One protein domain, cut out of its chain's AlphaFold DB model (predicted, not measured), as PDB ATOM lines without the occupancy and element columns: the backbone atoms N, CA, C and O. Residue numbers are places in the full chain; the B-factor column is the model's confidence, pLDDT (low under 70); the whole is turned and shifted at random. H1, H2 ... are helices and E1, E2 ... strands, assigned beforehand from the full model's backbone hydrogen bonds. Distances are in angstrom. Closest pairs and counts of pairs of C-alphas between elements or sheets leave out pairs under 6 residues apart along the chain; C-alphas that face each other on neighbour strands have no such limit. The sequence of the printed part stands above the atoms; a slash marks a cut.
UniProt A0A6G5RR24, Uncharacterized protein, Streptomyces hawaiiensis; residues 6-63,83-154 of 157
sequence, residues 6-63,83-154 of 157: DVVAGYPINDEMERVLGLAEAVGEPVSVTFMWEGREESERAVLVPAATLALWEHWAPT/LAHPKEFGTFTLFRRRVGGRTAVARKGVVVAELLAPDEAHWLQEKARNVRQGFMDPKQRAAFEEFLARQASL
ATOM      1  N   ASP A   6     478.601 467.401 295.405       79.38
ATOM      2  CA  ASP A   6     478.326 468.152 296.624       79.38
ATOM      3  C   ASP A   6     479.609 468.857 297.071       79.38
ATOM      4  O   ASP A   6     480.639 468.227 297.328       79.38
ATOM      5  N   VAL A   7     479.560 470.184 297.150       80.19
ATOM      6  CA  VAL A   7     480.695 471.015 297.556       80.19
ATOM      7  C   VAL A   7     480.340 471.769 298.825       80.19
ATOM      8  O   VAL A   7     479.351 472.496 298.866       80.19
ATOM      9  N   VAL A   8     481.170 471.635 299.857       79.75
ATOM     10  CA  VAL A   8     481.069 472.451 301.072       79.75
ATOM     11  C   VAL A   8     482.094 473.575 300.986       79.75
ATOM     12  O   VAL A   8     483.278 473.319 300.760       79.75
ATOM     13  N   ALA A   9     481.635 474.811 301.159       75.06
ATOM     14  CA  ALA A   9     482.480 475.993 301.253       75.06
ATOM     15  C   ALA A   9     482.375 476.570 302.669       75.06
ATOM     16  O   ALA A   9     481.295 476.986 303.103       75.06
ATOM     17  N   GLY A  10     483.482 476.517 303.404       66.81
ATOM     18  CA  GLY A  10     483.549 476.904 304.806       66.81
ATOM     19  C   GLY A  10     484.097 478.311 304.965       66.81
ATOM     20  O   GLY A  10     485.301 478.505 304.868       66.81
ATOM     21  N   TYR A  11     483.229 479.257 305.317       62.94
ATOM     22  CA  TYR A  11     483.541 480.685 305.377       62.94
ATOM     23  C   TYR A  11     484.017 481.205 304.011       62.94
ATOM     24  O   TYR A  11     485.140 481.698 303.901       62.94
ATOM     25  N   PRO A  12     483.167 481.106 302.965       64.38
ATOM     26  CA  PRO A  12     483.545 481.378 301.584       64.38
ATOM     27  C   PRO A  12     483.983 482.834 301.383       64.38
ATOM     28  O   PRO A  12     483.188 483.737 301.101       64.38
ATOM     29  N   ILE A  13     485.287 483.055 301.506       71.06
ATOM     30  CA  ILE A  13     485.979 484.286 301.138       71.06
ATOM     31  C   ILE A  13     486.642 484.087 299.778       71.06
ATOM     32  O   ILE A  13     487.187 483.019 299.525       71.06
ATOM     33  N   ASN A  14     486.572 485.105 298.915       76.75
ATOM     34  CA  ASN A  14     487.303 485.259 297.646       76.75
ATOM     35  C   ASN A  14     487.751 483.946 296.977       76.75
ATOM     36  O   ASN A  14     486.992 483.394 296.184       76.75
ATOM     37  N   ASP A  15     488.934 483.438 297.322       81.31
ATOM     38  CA  ASP A  15     489.567 482.252 296.731       81.31
ATOM     39  C   ASP A  15     488.721 480.973 296.839       81.31
ATOM     40  O   ASP A  15     488.700 480.150 295.922       81.31
ATOM     41  N   GLU A  16     487.996 480.783 297.943       81.44
ATOM     42  CA  GLU A  16     487.113 479.629 298.096       81.44
ATOM     43  C   GLU A  16     485.892 479.735 297.181       81.44
ATOM     44  O   GLU A  16     485.526 478.753 296.534       81.44
ATOM     45  N   MET A  17     485.307 480.930 297.061       81.94
ATOM     46  CA  MET A  17     484.228 481.163 296.103       81.94
ATOM     47  C   MET A  17     484.719 480.952 294.676       81.94
ATOM     48  O   MET A  17     484.083 480.226 293.918       81.94
ATOM     49  N   GLU A  18     485.873 481.509 294.315       85.75
ATOM     50  CA  GLU A  18     486.457 481.312 292.990       85.75
ATOM     51  C   GLU A  18     486.707 479.825 292.685       85.75
ATOM     52  O   GLU A  18     486.412 479.374 291.579       85.75
ATOM     53  N   ARG A  19     487.152 479.031 293.670       86.81
ATOM     54  CA  ARG A  19     487.329 477.576 293.526       86.81
ATOM     55  C   ARG A  19     486.014 476.857 293.224       86.81
ATOM     56  O   ARG A  19     485.978 476.030 292.315       86.81
ATOM     57  N   VAL A  20     484.948 477.139 293.980       86.12
ATOM     58  CA  VAL A  20     483.636 476.493 293.776       86.12
ATOM     59  C   VAL A  20     483.047 476.874 292.420       86.12
ATOM     60  O   VAL A  20     482.592 476.006 291.675       86.12
ATOM     61  N   LEU A  21     483.095 478.164 292.078       86.50
ATOM     62  CA  LEU A  21     482.581 478.672 290.809       86.50
ATOM     63  C   LEU A  21     483.376 478.113 289.621       86.50
ATOM     64  O   LEU A  21     482.782 477.672 288.638       86.50
ATOM     65  N   GLY A  22     484.706 478.054 289.735       85.69
ATOM     66  CA  GLY A  22     485.582 477.465 288.725       85.69
ATOM     67  C   GLY A  22     485.374 475.959 288.546       85.69
ATOM     68  O   GLY A  22     485.409 475.473 287.417       85.69
ATOM     69  N   LEU A  23     485.105 475.217 289.627       86.06
ATOM     70  CA  LEU A  23     484.768 473.794 289.550       86.06
ATOM     71  C   LEU A  23     483.465 473.576 288.777       86.06
ATOM     72  O   LEU A  23     483.426 472.748 287.872       86.06
ATOM     73  N   ALA A  24     482.412 474.325 289.099       83.19
ATOM     74  CA  ALA A  24     481.135 474.183 288.407       83.19
ATOM     75  C   ALA A  24     481.217 474.595 286.931       83.19
ATOM     76  O   ALA A  24     480.645 473.916 286.078       83.19
ATOM     77  N   GLU A  25     481.977 475.650 286.609       82.69
ATOM     78  CA  GLU A  25     482.260 476.023 285.216       82.69
ATOM     79  C   GLU A  25     482.983 474.887 284.470       82.69
ATOM     80  O   GLU A  25     482.632 474.584 283.332       82.69
ATOM     81  N   ALA A  26     483.957 474.228 285.108       86.62
ATOM     82  CA  ALA A  26     484.720 473.136 284.501       86.62
ATOM     83  C   ALA A  26     483.896 471.855 284.296       86.62
ATOM     84  O   ALA A  26     484.112 471.137 283.321       86.62
ATOM     85  N   VAL A  27     482.973 471.558 285.214       86.25
ATOM     86  CA  VAL A  27     482.111 470.371 285.142       86.25
ATOM     87  C   VAL A  27     481.014 470.563 284.093       86.25
ATOM     88  O   VAL A  27     480.688 469.617 283.379       86.25
ATOM     89  N   GLY A  28     480.447 471.769 283.981       83.75
ATOM     90  CA  GLY A  28     479.380 472.061 283.019       83.75
ATOM     91  C   GLY A  28     478.032 471.401 283.343       83.75
ATOM     92  O   GLY A  28     477.108 471.475 282.534       83.75
ATOM     93  N   GLU A  29     477.893 470.811 284.530       87.81
ATOM     94  CA  GLU A  29     476.661 470.221 285.065       87.81
ATOM     95  C   GLU A  29     476.226 470.971 286.337       87.81
ATOM     96  O   GLU A  29     477.046 471.668 286.942       87.81
ATOM     97  N   PRO A  30     474.953 470.865 286.761       90.62
ATOM     98  CA  PRO A  30     474.504 471.423 288.034       90.62
ATOM     99  C   PRO A  30     475.310 470.874 289.220       90.62
ATOM    100  O   PRO A  30     475.469 469.662 289.353       90.62
ATOM    101  N   VAL A  31     475.776 471.763 290.097       89.50
ATOM    102  CA  VAL A  31     476.563 471.419 291.293       89.50
ATOM    103  C   VAL A  31     475.810 471.854 292.544       89.50
ATOM    104  O   VAL A  31     475.427 473.018 292.663       89.50
ATOM    105  N   SER A  32     475.620 470.939 293.490       89.88
ATOM    106  CA  SER A  32     475.044 471.244 294.799       89.88
ATOM    107  C   SER A  32     476.119 471.857 295.691       89.88
ATOM    108  O   SER A  32     477.202 471.301 295.871       89.88
ATOM    109  N   VAL A  33     475.838 473.022 296.260       87.50
ATOM    110  CA  VAL A  33     476.785 473.773 297.084       87.50
ATOM    111  C   VAL A  33     476.165 474.058 298.443       87.50
ATOM    112  O   VAL A  33     475.030 474.516 298.546       87.50
ATOM    113  N   THR A  34     476.929 473.802 299.499       86.44
ATOM    114  CA  THR A  34     476.588 474.178 300.870       86.44
ATOM    115  C   THR A  34     477.571 475.240 301.349       86.44
ATOM    116  O   THR A  34     478.763 474.969 301.494       86.44
ATOM    117  N   PHE A  35     477.076 476.448 301.602       81.81
ATOM    118  CA  PHE A  35     477.845 477.559 302.152       81.81
ATOM    119  C   PHE A  35     477.688 477.614 303.672       81.81
ATOM    120  O   PHE A  35     476.575 477.712 304.190       81.81
ATOM    121  N   MET A  36     478.802 477.599 304.399       80.06
ATOM    122  CA  MET A  36     478.827 477.919 305.826       80.06
ATOM    123  C   MET A  36     479.339 479.349 305.979       80.06
ATOM    124  O   MET A  36     480.504 479.616 305.703       80.06
ATOM    125  N   TRP A  37     478.478 480.283 306.367       70.75
ATOM    126  CA  TRP A  37     478.850 481.694 306.502       70.75
ATOM    127  C   TRP A  37     479.330 482.022 307.918       70.75
ATOM    128  O   TRP A  37     478.824 481.467 308.892       70.75
ATOM    129  N   GLU A  38     480.253 482.983 308.052       67.25
ATOM    130  CA  GLU A  38     480.650 483.473 309.377       67.25
ATOM    131  C   GLU A  38     479.472 484.108 310.113       67.25
ATOM    132  O   GLU A  38     478.779 484.964 309.567       67.25
ATOM    133  N   GLY A  39     479.232 483.676 311.353       63.47
ATOM    134  CA  GLY A  39     478.163 484.214 312.196       63.47
ATOM    135  C   GLY A  39     476.745 483.738 311.855       63.47
ATOM    136  O   GLY A  39     475.801 484.234 312.467       63.47
ATOM    137  N   ARG A  40     476.563 482.785 310.926       64.75
ATOM    138  CA  ARG A  40     475.285 482.076 310.734       64.75
ATOM    139  C   ARG A  40     475.363 480.664 311.303       64.75
ATOM    140  O   ARG A  40     476.287 479.923 310.988       64.75
ATOM    141  N   GLU A  41     474.370 480.302 312.111       60.84
ATOM    142  CA  GLU A  41     474.226 478.948 312.667       60.84
ATOM    143  C   GLU A  41     473.817 477.925 311.596       60.84
ATOM    144  O   GLU A  41     474.217 476.765 311.659       60.84
ATOM    145  N   GLU A  42     473.063 478.360 310.582       71.19
ATOM    146  CA  GLU A  42     472.563 477.498 309.513       71.19
ATOM    147  C   GLU A  42     473.378 477.638 308.222       71.19
ATOM    148  O   GLU A  42     473.646 478.741 307.731       71.19
ATOM    149  N   SER A  43     473.740 476.490 307.646       79.25
ATOM    150  CA  SER A  43     474.367 476.403 306.329       79.25
ATOM    151  C   SER A  43     473.363 476.722 305.220       79.25
ATOM    152  O   SER A  43     472.276 476.142 305.181       79.25
ATOM    153  N   GLU A  44     473.747 477.566 304.269       81.50
ATOM    154  CA  GLU A  44     472.933 477.888 303.098       81.50
ATOM    155  C   GLU A  44     473.187 476.865 301.989       81.50
ATOM    156  O   GLU A  44     474.309 476.724 301.505       81.50
ATOM    157  N   ARG A  45     472.142 476.143 301.577       86.50
ATOM    158  CA  ARG A  45     472.205 475.199 300.455       86.50
ATOM    159  C   ARG A  45     471.723 475.874 299.180       86.50
ATOM    160  O   ARG A  45     470.655 476.480 299.169       86.50
ATOM    161  N   ALA A  46     472.479 475.715 298.104       88.44
ATOM    162  CA  ALA A  46     472.150 476.220 296.780       88.44
ATOM    163  C   ALA A  46     472.580 475.217 295.707       88.44
ATOM    164  O   ALA A  46     473.400 474.336 295.954       88.44
ATOM    165  N   VAL A  47     472.050 475.363 294.498       90.75
ATOM    166  CA  VAL A  47     472.498 474.612 293.324       90.75
ATOM    167  C   VAL A  47     473.019 475.603 292.298       90.75
ATOM    168  O   VAL A  47     472.297 476.497 291.861       90.75
ATOM    169  N   LEU A  48     474.285 475.455 291.922       92.19
ATOM    170  CA  LEU A  48     474.924 476.232 290.873       92.19
ATOM    171  C   LEU A  48     474.635 475.571 289.527       92.19
ATOM    172  O   LEU A  48     475.172 474.509 289.217       92.19
ATOM    173  N   VAL A  49     473.766 476.193 288.737       92.12
ATOM    174  CA  VAL A  49     473.308 475.672 287.447       92.12
ATOM    175  C   VAL A  49     473.986 476.454 286.321       92.12
ATOM    176  O   VAL A  49     473.816 477.674 286.252       92.12
ATOM    177  N   PRO A  50     474.723 475.797 285.406       93.06
ATOM    178  CA  PRO A  50     475.284 476.454 284.227       93.06
ATOM    179  C   PRO A  50     474.207 477.176 283.411       93.06
ATOM    180  O   PRO A  50     473.115 476.644 283.211       93.06
ATOM    181  N   ALA A  51     474.517 478.363 282.889       91.94
ATOM    182  CA  ALA A  51     473.533 479.219 282.220       91.94
ATOM    183  C   ALA A  51     472.879 478.534 281.004       91.94
ATOM    184  O   ALA A  51     471.677 478.666 280.786       91.94
ATOM    185  N   ALA A  52     473.647 477.748 280.243       90.69
ATOM    186  CA  ALA A  52     473.122 476.966 279.123       90.69
ATOM    187  C   ALA A  52     472.143 475.868 279.583       90.69
ATOM    188  O   ALA A  52     471.095 475.667 278.965       90.69
ATOM    189  N   THR A  53     472.459 475.188 280.686       91.06
ATOM    190  CA  THR A  53     471.599 474.161 281.292       91.06
ATOM    191  C   THR A  53     470.316 474.775 281.838       91.06
ATOM    192  O   THR A  53     469.233 474.247 281.589       91.06
ATOM    193  N   LEU A  54     470.420 475.924 282.511       90.81
ATOM    194  CA  LEU A  54     469.264 476.653 283.022       90.81
ATOM    195  C   LEU A  54     468.344 477.115 281.885       90.81
ATOM    196  O   LEU A  54     467.146 476.855 281.939       90.81
ATOM    197  N   ALA A  55     468.900 477.700 280.820       90.38
ATOM    198  CA  ALA A  55     468.126 478.117 279.649       90.38
ATOM    199  C   ALA A  55     467.371 476.940 279.005       90.38
ATOM    200  O   ALA A  55     466.219 477.082 278.591       90.38
ATOM    201  N   LEU A  56     467.992 475.754 278.954       88.81
ATOM    202  CA  LEU A  56     467.326 474.540 278.490       88.81
ATOM    203  C   LEU A  56     466.172 474.140 279.416       88.81
ATOM    204  O   LEU A  56     465.120 473.733 278.926       88.81
ATOM    205  N   TRP A  57     466.350 474.215 280.736       91.44
ATOM    206  CA  TRP A  57     465.283 473.876 281.675       91.44
ATOM    207  C   TRP A  57     464.103 474.834 281.557       91.44
ATOM    208  O   TRP A  57     462.977 474.377 281.394       91.44
ATOM    209  N   GLU A  58     464.359 476.140 281.551       89.56
ATOM    210  CA  GLU A  58     463.328 477.176 281.456       89.56
ATOM    211  C   GLU A  58     462.561 477.126 280.133       89.56
ATOM    212  O   GLU A  58     461.347 477.318 280.117       89.56
ATOM    213  N   HIS A  59     463.227 476.777 279.028       87.81
ATOM    214  CA  HIS A  59     462.551 476.561 277.749       87.81
ATOM    215  C   HIS A  59     461.454 475.486 277.841       87.81
ATOM    216  O   HIS A  59     460.381 475.634 277.256       87.81
ATOM    217  N   TRP A  60     461.713 474.410 278.589       84.75
ATOM    218  CA  TRP A  60     460.779 473.296 278.759       84.75
ATOM    219  C   TRP A  60     459.895 473.416 280.010       84.75
ATOM    220  O   TRP A  60     458.942 472.652 280.148       84.75
ATOM    221  N   ALA A  61     460.175 474.364 280.902       83.81
ATOM    222  CA  ALA A  61     459.398 474.672 282.097       83.81
ATOM    223  C   ALA A  61     458.838 476.107 282.000       83.81
ATOM    224  O   ALA A  61     459.297 476.996 282.713       83.81
ATOM    225  N   PRO A  62     457.841 476.359 281.127       69.00
ATOM    226  CA  PRO A  62     457.362 477.715 280.837       69.00
ATOM    227  C   PRO A  62     456.589 478.359 281.996       69.00
ATOM    228  O   PRO A  62     456.349 479.565 281.998       69.00
ATOM    229  N   THR A  63     456.144 477.561 282.966       71.00
ATOM    230  CA  THR A  63     455.502 478.063 284.181       71.00
ATOM    231  C   THR A  63     456.558 478.551 285.164       71.00
ATOM    232  O   THR A  63     457.616 477.943 285.276       71.00
ATOM    233  N   LEU A  83     468.874 495.419 297.413       57.56
ATOM    234  CA  LEU A  83     469.799 495.282 296.293       57.56
ATOM    235  C   LEU A  83     471.228 495.300 296.830       57.56
ATOM    236  O   LEU A  83     471.801 496.361 297.061       57.56
ATOM    237  N   ALA A  84     471.816 494.120 296.998       67.56
ATOM    238  CA  ALA A  84     473.227 494.014 297.308       67.56
ATOM    239  C   ALA A  84     474.043 494.497 296.100       67.56
ATOM    240  O   ALA A  84     473.765 494.120 294.955       67.56
ATOM    241  N   HIS A  85     475.069 495.312 296.355       75.00
ATOM    242  CA  HIS A  85     476.060 495.632 295.333       75.00
ATOM    243  C   HIS A  85     476.655 494.337 294.753       75.00
ATOM    244  O   HIS A  85     476.855 493.376 295.507       75.00
ATOM    245  N   PRO A  86     476.953 494.294 293.438       84.62
ATOM    246  CA  PRO A  86     477.657 493.165 292.848       84.62
ATOM    247  C   PRO A  86     478.930 492.858 293.633       84.62
ATOM    248  O   PRO A  86     479.671 493.774 293.995       84.62
ATOM    249  N   LYS A  87     479.171 491.576 293.912       85.69
ATOM    250  CA  LYS A  87     480.313 491.139 294.722       85.69
ATOM    251  C   LYS A  87     481.296 490.363 293.857       85.69
ATOM    252  O   LYS A  87     480.915 489.393 293.203       85.69
ATOM    253  N   GLU A  88     482.541 490.816 293.835       86.88
ATOM    254  CA  GLU A  88     483.617 490.215 293.047       86.88
ATOM    255  C   GLU A  88     484.344 489.136 293.853       86.88
ATOM    256  O   GLU A  88     484.644 489.317 295.033       86.88
ATOM    257  N   PHE A  89     484.623 488.013 293.198       85.25
ATOM    258  CA  PHE A  89     485.340 486.864 293.735       85.25
ATOM    259  C   PHE A  89     486.317 486.374 292.662       85.25
ATOM    260  O   PHE A  89     485.964 485.566 291.799       85.25
ATOM    261  N   GLY A  90     487.529 486.934 292.674       86.69
ATOM    262  CA  GLY A  90     488.541 486.656 291.659       86.69
ATOM    263  C   GLY A  90     488.043 487.005 290.256       86.69
ATOM    264  O   GLY A  90     487.697 488.151 289.977       86.69
ATOM    265  N   THR A  91     487.985 486.018 289.360       89.69
ATOM    266  CA  THR A  91     487.484 486.218 287.988       89.69
ATOM    267  C   THR A  91     485.957 486.265 287.851       89.69
ATOM    268  O   THR A  91     485.457 486.523 286.748       89.69
ATOM    269  N   PHE A  92     485.222 486.042 288.944       90.31
ATOM    270  CA  PHE A  92     483.764 485.985 288.961       90.31
ATOM    271  C   PHE A  92     483.126 487.198 289.642       90.31
ATOM    272  O   PHE A  92     483.679 487.795 290.563       90.31
ATOM    273  N   THR A  93     481.904 487.525 289.231       90.81
ATOM    274  CA  THR A  93     481.068 488.560 289.843       90.81
ATOM    275  C   THR A  93     479.679 487.996 290.108       90.81
ATOM    276  O   THR A  93     479.049 487.444 289.206       90.81
ATOM    277  N   LEU A  94     479.193 488.140 291.338       89.56
ATOM    278  CA  LEU A  94     477.864 487.702 291.757       89.56
ATOM    279  C   LEU A  94     476.880 488.873 291.731       89.56
ATOM    280  O   LEU A  94     477.122 489.916 292.336       89.56
ATOM    281  N   PHE A  95     475.744 488.659 291.071       87.56
ATOM    282  CA  PHE A  95     474.629 489.597 290.978       87.56
ATOM    283  C   PHE A  95     473.387 488.985 291.623       87.56
ATOM    284  O   PHE A  95     472.749 488.102 291.043       87.56
ATOM    285  N   ARG A  96     473.021 489.464 292.814       83.69
ATOM    286  CA  ARG A  96     471.787 489.038 293.481       83.69
ATOM    287  C   ARG A  96     470.583 489.655 292.771       83.69
ATOM    288  O   ARG A  96     470.499 490.876 292.642       83.69
ATOM    289  N   ARG A  97     469.656 488.826 292.288       72.12
ATOM    290  CA  ARG A  97     468.434 489.299 291.624       72.12
ATOM    291  C   ARG A  97     467.323 489.518 292.646       72.12
ATOM    292  O   ARG A  97     467.174 488.743 293.586       72.12
ATOM    293  N   ARG A  98     466.507 490.556 292.422       64.69
ATOM    294  CA  ARG A  98     465.284 490.802 293.210       64.69
ATOM    295  C   ARG A  98     464.248 489.700 293.012       64.69
ATOM    296  O   ARG A  98     463.625 489.251 293.963       64.69
ATOM    297  N   VAL A  99     464.053 489.282 291.762       59.12
ATOM    298  CA  VAL A  99     463.022 488.312 291.381       59.12
ATOM    299  C   VAL A  99     463.577 486.897 291.502       59.12
ATOM    300  O   VAL A  99     464.651 486.607 290.977       59.12
ATOM    301  N   GLY A 100     462.840 486.030 292.197       62.44
ATOM    302  CA  GLY A 100     463.175 484.613 292.364       62.44
ATOM    303  C   GLY A 100     464.320 484.327 293.341       62.44
ATOM    304  O   GLY A 100     464.674 483.172 293.516       62.44
ATOM    305  N   GLY A 101     464.929 485.345 293.963       72.88
ATOM    306  CA  GLY A 101     466.011 485.158 294.942       72.88
ATOM    307  C   GLY A 101     467.304 484.547 294.380       72.88
ATOM    308  O   GLY A 101     468.226 484.274 295.146       72.88
ATOM    309  N   ARG A 102     467.393 484.354 293.058       86.50
ATOM    310  CA  ARG A 102     468.546 483.757 292.376       86.50
ATOM    311  C   ARG A 102     469.746 484.695 292.371       86.50
ATOM    312  O   ARG A 102     469.607 485.922 292.350       86.50
ATOM    313  N   THR A 103     470.941 484.119 292.310       89.56
ATOM    314  CA  THR A 103     472.183 484.888 292.149       89.56
ATOM    315  C   THR A 103     472.865 484.512 290.843       89.56
ATOM    316  O   THR A 103     473.285 483.374 290.666       89.56
ATOM    317  N   ALA A 104     473.004 485.469 289.925       91.19
ATOM    318  CA  ALA A 104     473.723 485.246 288.678       91.19
ATOM    319  C   ALA A 104     475.234 485.335 288.911       91.19
ATOM    320  O   ALA A 104     475.715 486.264 289.559       91.19
ATOM    321  N   VAL A 105     475.975 484.386 288.349       92.00
ATOM    322  CA  VAL A 105     477.435 484.331 288.380       92.00
ATOM    323  C   VAL A 105     477.941 484.713 286.999       92.00
ATOM    324  O   VAL A 105     477.677 484.016 286.017       92.00
ATOM    325  N   ALA A 106     478.670 485.821 286.914       92.56
ATOM    326  CA  ALA A 106     479.273 486.278 285.675       92.56
ATOM    327  C   ALA A 106     480.790 486.138 285.694       92.56
ATOM    328  O   ALA A 106     481.428 486.331 286.724       92.56
ATOM    329  N   ARG A 107     481.369 485.885 284.525       92.12
ATOM    330  CA  ARG A 107     482.806 485.918 284.273       92.12
ATOM    331  C   ARG A 107     483.049 486.819 283.073       92.12
ATOM    332  O   ARG A 107     482.457 486.612 282.016       92.12
ATOM    333  N   LYS A 108     483.895 487.843 283.227       90.06
ATOM    334  CA  LYS A 108     484.179 488.835 282.164       90.06
ATOM    335  C   LYS A 108     482.902 489.444 281.546       90.06
ATOM    336  O   LYS A 108     482.823 489.639 280.338       90.06
ATOM    337  N   GLY A 109     481.889 489.706 282.375       87.12
ATOM    338  CA  GLY A 109     480.608 490.282 281.945       87.12
ATOM    339  C   GLY A 109     479.616 489.301 281.303       87.12
ATOM    340  O   GLY A 109     478.519 489.718 280.945       87.12
ATOM    341  N   VAL A 110     479.953 488.012 281.181       91.19
ATOM    342  CA  VAL A 110     479.054 486.970 280.659       91.19
ATOM    343  C   VAL A 110     478.521 486.135 281.816       91.19
ATOM    344  O   VAL A 110     479.314 485.637 282.610       91.19
ATOM    345  N   VAL A 111     477.200 485.957 281.917       91.62
ATOM    346  CA  VAL A 111     476.598 485.051 282.909       91.62
ATOM    347  C   VAL A 111     476.930 483.610 282.528       91.62
ATOM    348  O   VAL A 111     476.508 483.133 281.476       91.62
ATOM    349  N   VAL A 112     477.704 482.932 283.373       93.06
ATOM    350  CA  VAL A 112     478.151 481.548 283.153       93.06
ATOM    351  C   VAL A 112     477.296 480.540 283.916       93.06
ATOM    352  O   VAL A 112     477.143 479.405 283.468       93.06
ATOM    353  N   ALA A 113     476.691 480.952 285.030       92.88
ATOM    354  CA  ALA A 113     475.831 480.116 285.860       92.88
ATOM    355  C   ALA A 113     474.878 480.969 286.714       92.88
ATOM    356  O   ALA A 113     475.075 482.177 286.860       92.88
ATOM    357  N   GLU A 114     473.870 480.342 287.313       92.44
ATOM    358  CA  GLU A 114     473.046 480.938 288.368       92.44
ATOM    359  C   GLU A 114     472.992 480.013 289.591       92.44
ATOM    360  O   GLU A 114     472.926 478.792 289.458       92.44
ATOM    361  N   LEU A 115     473.024 480.599 290.788       90.50
ATOM    362  CA  LEU A 115     472.726 479.926 292.049       90.50
ATOM    363  C   LEU A 115     471.215 479.963 292.280       90.50
ATOM    364  O   LEU A 115     470.626 481.046 292.370       90.50
ATOM    365  N   LEU A 116     470.618 478.778 292.376       90.50
ATOM    366  CA  LEU A 116     469.199 478.552 292.632       90.50
ATOM    367  C   LEU A 116     468.999 477.892 293.998       90.50
ATOM    368  O   LEU A 116     469.888 477.207 294.509       90.50
ATOM    369  N   ALA A 117     467.798 478.044 294.556       88.56
ATOM    370  CA  ALA A 117     467.371 477.207 295.672       88.56
ATOM    371  C   ALA A 117     467.302 475.729 295.222       88.56
ATOM    372  O   ALA A 117     466.891 475.471 294.085       88.56
ATOM    373  N   PRO A 118     467.657 474.750 296.079       89.50
ATOM    374  CA  PRO A 118     467.624 473.333 295.713       89.50
ATOM    375  C   PRO A 118     466.264 472.865 295.187       89.50
ATOM    376  O   PRO A 118     466.207 472.194 294.158       89.50
ATOM    377  N   ASP A 119     465.174 473.289 295.828       88.94
ATOM    378  CA  ASP A 119     463.816 472.899 295.433       88.94
ATOM    379  C   ASP A 119     463.424 473.482 294.068       88.94
ATOM    380  O   ASP A 119     462.814 472.802 293.243       88.94
ATOM    381  N   GLU A 120     463.831 474.725 293.795       89.38
ATOM    382  CA  GLU A 120     463.601 475.371 292.503       89.38
ATOM    383  C   GLU A 120     464.385 474.667 291.389       89.38
ATOM    384  O   GLU A 120     463.827 474.365 290.331       89.38
ATOM    385  N   ALA A 121     465.666 474.371 291.627       90.50
ATOM    386  CA  ALA A 121     466.510 473.661 290.672       90.50
ATOM    387  C   ALA A 121     465.959 472.260 290.370       90.50
ATOM    388  O   ALA A 121     465.853 471.877 289.201       90.50
ATOM    389  N   HIS A 122     465.550 471.525 291.408       90.31
ATOM    390  CA  HIS A 122     464.930 470.212 291.267       90.31
ATOM    391  C   HIS A 122     463.638 470.298 290.448       90.31
ATOM    392  O   HIS A 122     463.492 469.606 289.440       90.31
ATOM    393  N   TRP A 123     462.735 471.213 290.803       90.56
ATOM    394  CA  TRP A 123     461.475 471.393 290.090       90.56
ATOM    395  C   TRP A 123     461.674 471.759 288.615       90.56
ATOM    396  O   TRP A 123     461.003 471.190 287.751       90.56
ATOM    397  N   LEU A 124     462.608 472.666 288.298       90.75
ATOM    398  CA  LEU A 124     462.924 473.048 286.916       90.75
ATOM    399  C   LEU A 124     463.440 471.852 286.118       90.75
ATOM    400  O   LEU A 124     462.978 471.602 285.002       90.75
ATOM    401  N   GLN A 125     464.361 471.087 286.701       90.75
ATOM    402  CA  GLN A 125     464.909 469.890 286.079       90.75
ATOM    403  C   GLN A 125     463.810 468.854 285.802       90.75
ATOM    404  O   GLN A 125     463.726 468.319 284.690       90.75
ATOM    405  N   GLU A 126     462.944 468.591 286.783       89.69
ATOM    406  CA  GLU A 126     461.845 467.637 286.657       89.69
ATOM    407  C   GLU A 126     460.809 468.077 285.626       89.69
ATOM    408  O   GLU A 126     460.431 467.290 284.754       89.69
ATOM    409  N   LYS A 127     460.368 469.338 285.666       88.50
ATOM    410  CA  LYS A 127     459.418 469.878 284.686       88.50
ATOM    411  C   LYS A 127     459.981 469.810 283.281       88.50
ATOM    412  O   LYS A 127     459.316 469.287 282.386       88.50
ATOM    413  N   ALA A 128     461.225 470.244 283.104       87.62
ATOM    414  CA  ALA A 128     461.889 470.188 281.816       87.62
ATOM    415  C   ALA A 128     462.024 468.753 281.293       87.62
ATOM    416  O   ALA A 128     461.923 468.521 280.087       87.62
ATOM    417  N   ARG A 129     462.273 467.776 282.175       87.19
ATOM    418  CA  ARG A 129     462.310 466.347 281.826       87.19
ATOM    419  C   ARG A 129     460.930 465.847 281.400       87.19
ATOM    420  O   ARG A 129     460.810 465.265 280.325       87.19
ATOM    421  N   ASN A 130     459.904 466.098 282.208       85.06
ATOM    422  CA  ASN A 130     458.554 465.580 281.990       85.06
ATOM    423  C   ASN A 130     457.930 466.149 280.706       85.06
ATOM    424  O   ASN A 130     457.318 465.416 279.933       85.06
ATOM    425  N   VAL A 131     458.135 467.440 280.430       84.81
ATOM    426  CA  VAL A 131     457.658 468.061 279.186       84.81
ATOM    427  C   VAL A 131     458.371 467.462 277.974       84.81
ATOM    428  O   VAL A 131     457.702 467.072 277.022       84.81
ATOM    429  N   ARG A 132     459.701 467.285 278.022       84.00
ATOM    430  CA  ARG A 132     460.461 466.627 276.942       84.00
ATOM    431  C   ARG A 132     460.000 465.194 276.682       84.00
ATOM    432  O   ARG A 132     459.873 464.803 275.526       84.00
ATOM    433  N   GLN A 133     459.711 464.426 277.730       79.44
ATOM    434  CA  GLN A 133     459.140 463.082 277.599       79.44
ATOM    435  C   GLN A 133     457.768 463.084 276.914       79.44
ATOM    436  O   GLN A 133     457.433 462.124 276.226       79.44
ATOM    437  N   GLY A 134     456.984 464.157 277.059       79.12
ATOM    438  CA  GLY A 134     455.715 464.334 276.350       79.12
ATOM    439  C   GLY A 134     455.856 464.389 274.824       79.12
ATOM    440  O   GLY A 134     454.905 464.054 274.124       79.12
ATOM    441  N   PHE A 135     457.038 464.749 274.312       80.06
ATOM    442  CA  PHE A 135     457.354 464.748 272.880       80.06
ATOM    443  C   PHE A 135     457.966 463.429 272.382       80.06
ATOM    444  O   PHE A 135     458.218 463.296 271.187       80.06
ATOM    445  N   MET A 136     458.233 462.460 273.265       83.94
ATOM    446  CA  MET A 136     458.748 461.144 272.876       83.94
ATOM    447  C   MET A 136     457.620 460.228 272.394       83.94
ATOM    448  O   MET A 136     456.482 460.326 272.858       83.94
ATOM    449  N   ASP A 137     457.950 459.263 271.531       83.81
ATOM    450  CA  ASP A 137     457.008 458.196 271.195       83.81
ATOM    451  C   ASP A 137     456.585 457.436 272.469       83.81
ATOM    452  O   ASP A 137     457.429 457.172 273.333       83.81
ATOM    453  N   PRO A 138     455.320 456.986 272.600       82.94
ATOM    454  CA  PRO A 138     454.834 456.319 273.814       82.94
ATOM    455  C   PRO A 138     455.692 455.128 274.268       82.94
ATOM    456  O   PRO A 138     455.873 454.902 275.463       82.94
ATOM    457  N   LYS A 139     456.270 454.390 273.311       83.50
ATOM    458  CA  LYS A 139     457.180 453.267 273.580       83.50
ATOM    459  C   LYS A 139     458.530 453.729 274.145       83.50
ATOM    460  O   LYS A 139     459.088 453.059 275.007       83.50
ATOM    461  N   GLN A 140     459.045 454.862 273.670       83.38
ATOM    462  CA  GLN A 140     460.277 455.466 274.181       83.38
ATOM    463  C   GLN A 140     460.059 456.054 275.576       83.38
ATOM    464  O   GLN A 140     460.893 455.846 276.453       83.38
ATOM    465  N   ARG A 141     458.911 456.706 275.808       79.81
ATOM    466  CA  ARG A 141     458.538 457.229 277.126       79.81
ATOM    467  C   ARG A 141     458.498 456.125 278.185       79.81
ATOM    468  O   ARG A 141     459.150 456.262 279.213       79.81
ATOM    469  N   ALA A 142     457.816 455.012 277.903       81.50
ATOM    470  CA  ALA A 142     457.727 453.881 278.832       81.50
ATOM    471  C   ALA A 142     459.103 453.260 279.145       81.50
ATOM    472  O   ALA A 142     459.412 452.985 280.301       81.50
ATOM    473  N   ALA A 143     459.960 453.096 278.131       83.19
ATOM    474  CA  ALA A 143     461.320 452.591 278.333       83.19
ATOM    475  C   ALA A 143     462.175 453.544 279.188       83.19
ATOM    476  O   ALA A 143     462.998 453.099 279.987       83.19
ATOM    477  N   PHE A 144     461.979 454.855 279.036       78.69
ATOM    478  CA  PHE A 144     462.677 455.858 279.831       78.69
ATOM    479  C   PHE A 144     462.183 455.895 281.285       78.69
ATOM    480  O   PHE A 144     463.000 455.978 282.195       78.69
ATOM    481  N   GLU A 145     460.873 455.782 281.523       83.25
ATOM    482  CA  GLU A 145     460.301 455.665 282.874       83.25
ATOM    483  C   GLU A 145     460.813 454.415 283.603       83.25
ATOM    484  O   GLU A 145     461.234 454.500 284.755       83.25
ATOM    485  N   GLU A 146     460.863 453.268 282.919       82.19
ATOM    486  CA  GLU A 146     461.402 452.030 283.487       82.19
ATOM    487  C   GLU A 146     462.906 452.139 283.794       82.19
ATOM    488  O   GLU A 146     463.372 451.656 284.828       82.19
ATOM    489  N   PHE A 147     463.672 452.812 282.929       83.25
ATOM    490  CA  PHE A 147     465.082 453.106 283.188       83.25
ATOM    491  C   PHE A 147     465.258 453.967 284.446       83.25
ATOM    492  O   PHE A 147     466.092 453.643 285.289       83.25
ATOM    493  N   LEU A 148     464.452 455.022 284.607       78.75
ATOM    494  CA  LEU A 148     464.494 455.875 285.796       78.75
ATOM    495  C   LEU A 148     464.114 455.117 287.071       78.75
ATOM    496  O   LEU A 148     464.802 455.251 288.079       78.75
ATOM    497  N   ALA A 149     463.064 454.293 287.027       81.12
ATOM    498  CA  ALA A 149     462.618 453.510 288.179       81.12
ATOM    499  C   ALA A 149     463.716 452.566 288.701       81.12
ATOM    500  O   ALA A 149     463.891 452.420 289.907       81.12
ATOM    501  N   ARG A 150     464.506 451.973 287.795       79.00
ATOM    502  CA  ARG A 150     465.651 451.118 288.155       79.00
ATOM    503  C   ARG A 150     466.832 451.895 288.742       79.00
ATOM    504  O   ARG A 150     467.629 451.314 289.469       79.00
ATOM    505  N   GLN A 151     466.980 453.174 288.406       70.94
ATOM    506  CA  GLN A 151     468.020 454.027 288.988       70.94
ATOM    507  C   GLN A 151     467.641 454.478 290.403       70.94
ATOM    508  O   GLN A 151     468.462 454.357 291.299       70.94
ATOM    509  N   ALA A 152     466.387 454.879 290.637       66.19
ATOM    510  CA  ALA A 152     465.921 455.254 291.977       66.19
ATOM    511  C   ALA A 152     466.101 454.118 293.003       66.19
ATOM    512  O   ALA A 152     466.502 454.362 294.133       66.19
ATOM    513  N   SER A 153     465.905 452.860 292.588       63.78
ATOM    514  CA  SER A 153     466.155 451.700 293.455       63.78
ATOM    515  C   SER A 153     467.631 451.441 293.783       63.78
ATOM    516  O   SER A 153     467.914 450.642 294.671       63.78
ATOM    517  N   LEU A 154     468.567 452.038 293.037       59.66
ATOM    518  CA  LEU A 154     470.009 451.908 293.278       59.66
ATOM    519  C   LEU A 154     470.539 452.988 294.229       59.66
ATOM    520  O   LEU A 154     471.504 452.715 294.930       59.66
TER     521      LEU A 154
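This is residues 6 to 63 and 83 to 154 of the 157 residues of an uncharacterized protein of Streptomyces hawaiiensis (UniProt A0A6G5RR24). One seven-stranded sheet, strongly twisted and curled like part of a barrel, wraps round helix H1, while H2 stands on its other face. From the sheet H3 runs outward, and H4 folds back from its far end, with residues 146 to 154 sticking out. The printed part has 130 residues, with four named helices and seven named strands in the order E1 H1 E2 E3 H2 E4 E5 E6 E7 H3 H4, mixed in class. The mixed sheet runs E1, E2, E3, E7, E6, E5, E4. The whole is elongated, 51 by 31 by 25 A, and only just compact, close to loose, with a radius of gyration of the C-alphas of 16.8 A.

Find C-alpha 6 at (478.326, 468.152, 296.624), where E1 begins, residues 6 to 10. H1 follows, residues 14 to 27, 20.1 A long, then E2, residues 31 to 36, and E3, residues 44 to 50, 19.1 A. H2 is residues 51 to 60. After the cut look for E4, residues 87 to 89, E5, residues 92 to 96, E6, residues 103 to 107, and E7, residues 110 to 116, 17.6 A. H3, residues 118 to 134, starts at (467.624, 473.333, 295.713) and is 24.4 A long. H4, residues 138 to 154, is 25.1 A long and ends at (470.009, 451.908, 293.278).

Start at edge strand E1, parallel to E2, with N 7 and O 32 at 2.9 A. E1, H1 and E2 form a strand-helix-strand unit, two parallel neighbour strands with a helix between, its crossover right-handed. E2 and E3 are a hairpin, N 33 to O 46 at 2.8 A. E3 and E7 are antiparallel, N 49 to O 114 at 2.8 A. E4 to E7 form a meander, each strand the antiparallel neighbour of the one before: see N 89 and O 92, N 93 and O 106, and N 105 and O 113, each at 2.8 A. H1 is on the sheet, its C-alpha 14 being 4.7 A from C-alpha 89 of E4. On the opposite face H2 stands up from the sheet, over E3, at a height of 9.0 A. H3 only grazes the sheet with residues 118 to 122. H2 and H3 touch, the C-alphas of Trp 60 and Ala 128 being closest at 4.5 A, at a steep tilt of 54 degrees, the same way. H3 and H4 are close but not clearly touching, closest at C-alphas 133 and 141, 5.9 A; they run opposite ways at a shallow tilt of 33 degrees, only just short of steep. Each O i to N i+4 pair is within hydrogen-bond range in H1, H2 and H3, and 12 of 13 in H4.

The C-alphas farthest apart, of Gly 39 and Lys 139, are 53.8 A apart. Residues 64 to 82 are not printed, and C-alphas 63 and 83 stand 25.4 A apart across the cut, in the link from H2 to E4. Of the links printed whole, none is long. Mean pLDDT of the printed part is 82.7; 16 residues are under 70, among them 38 to 41, 98 to 100 and 152 to 154.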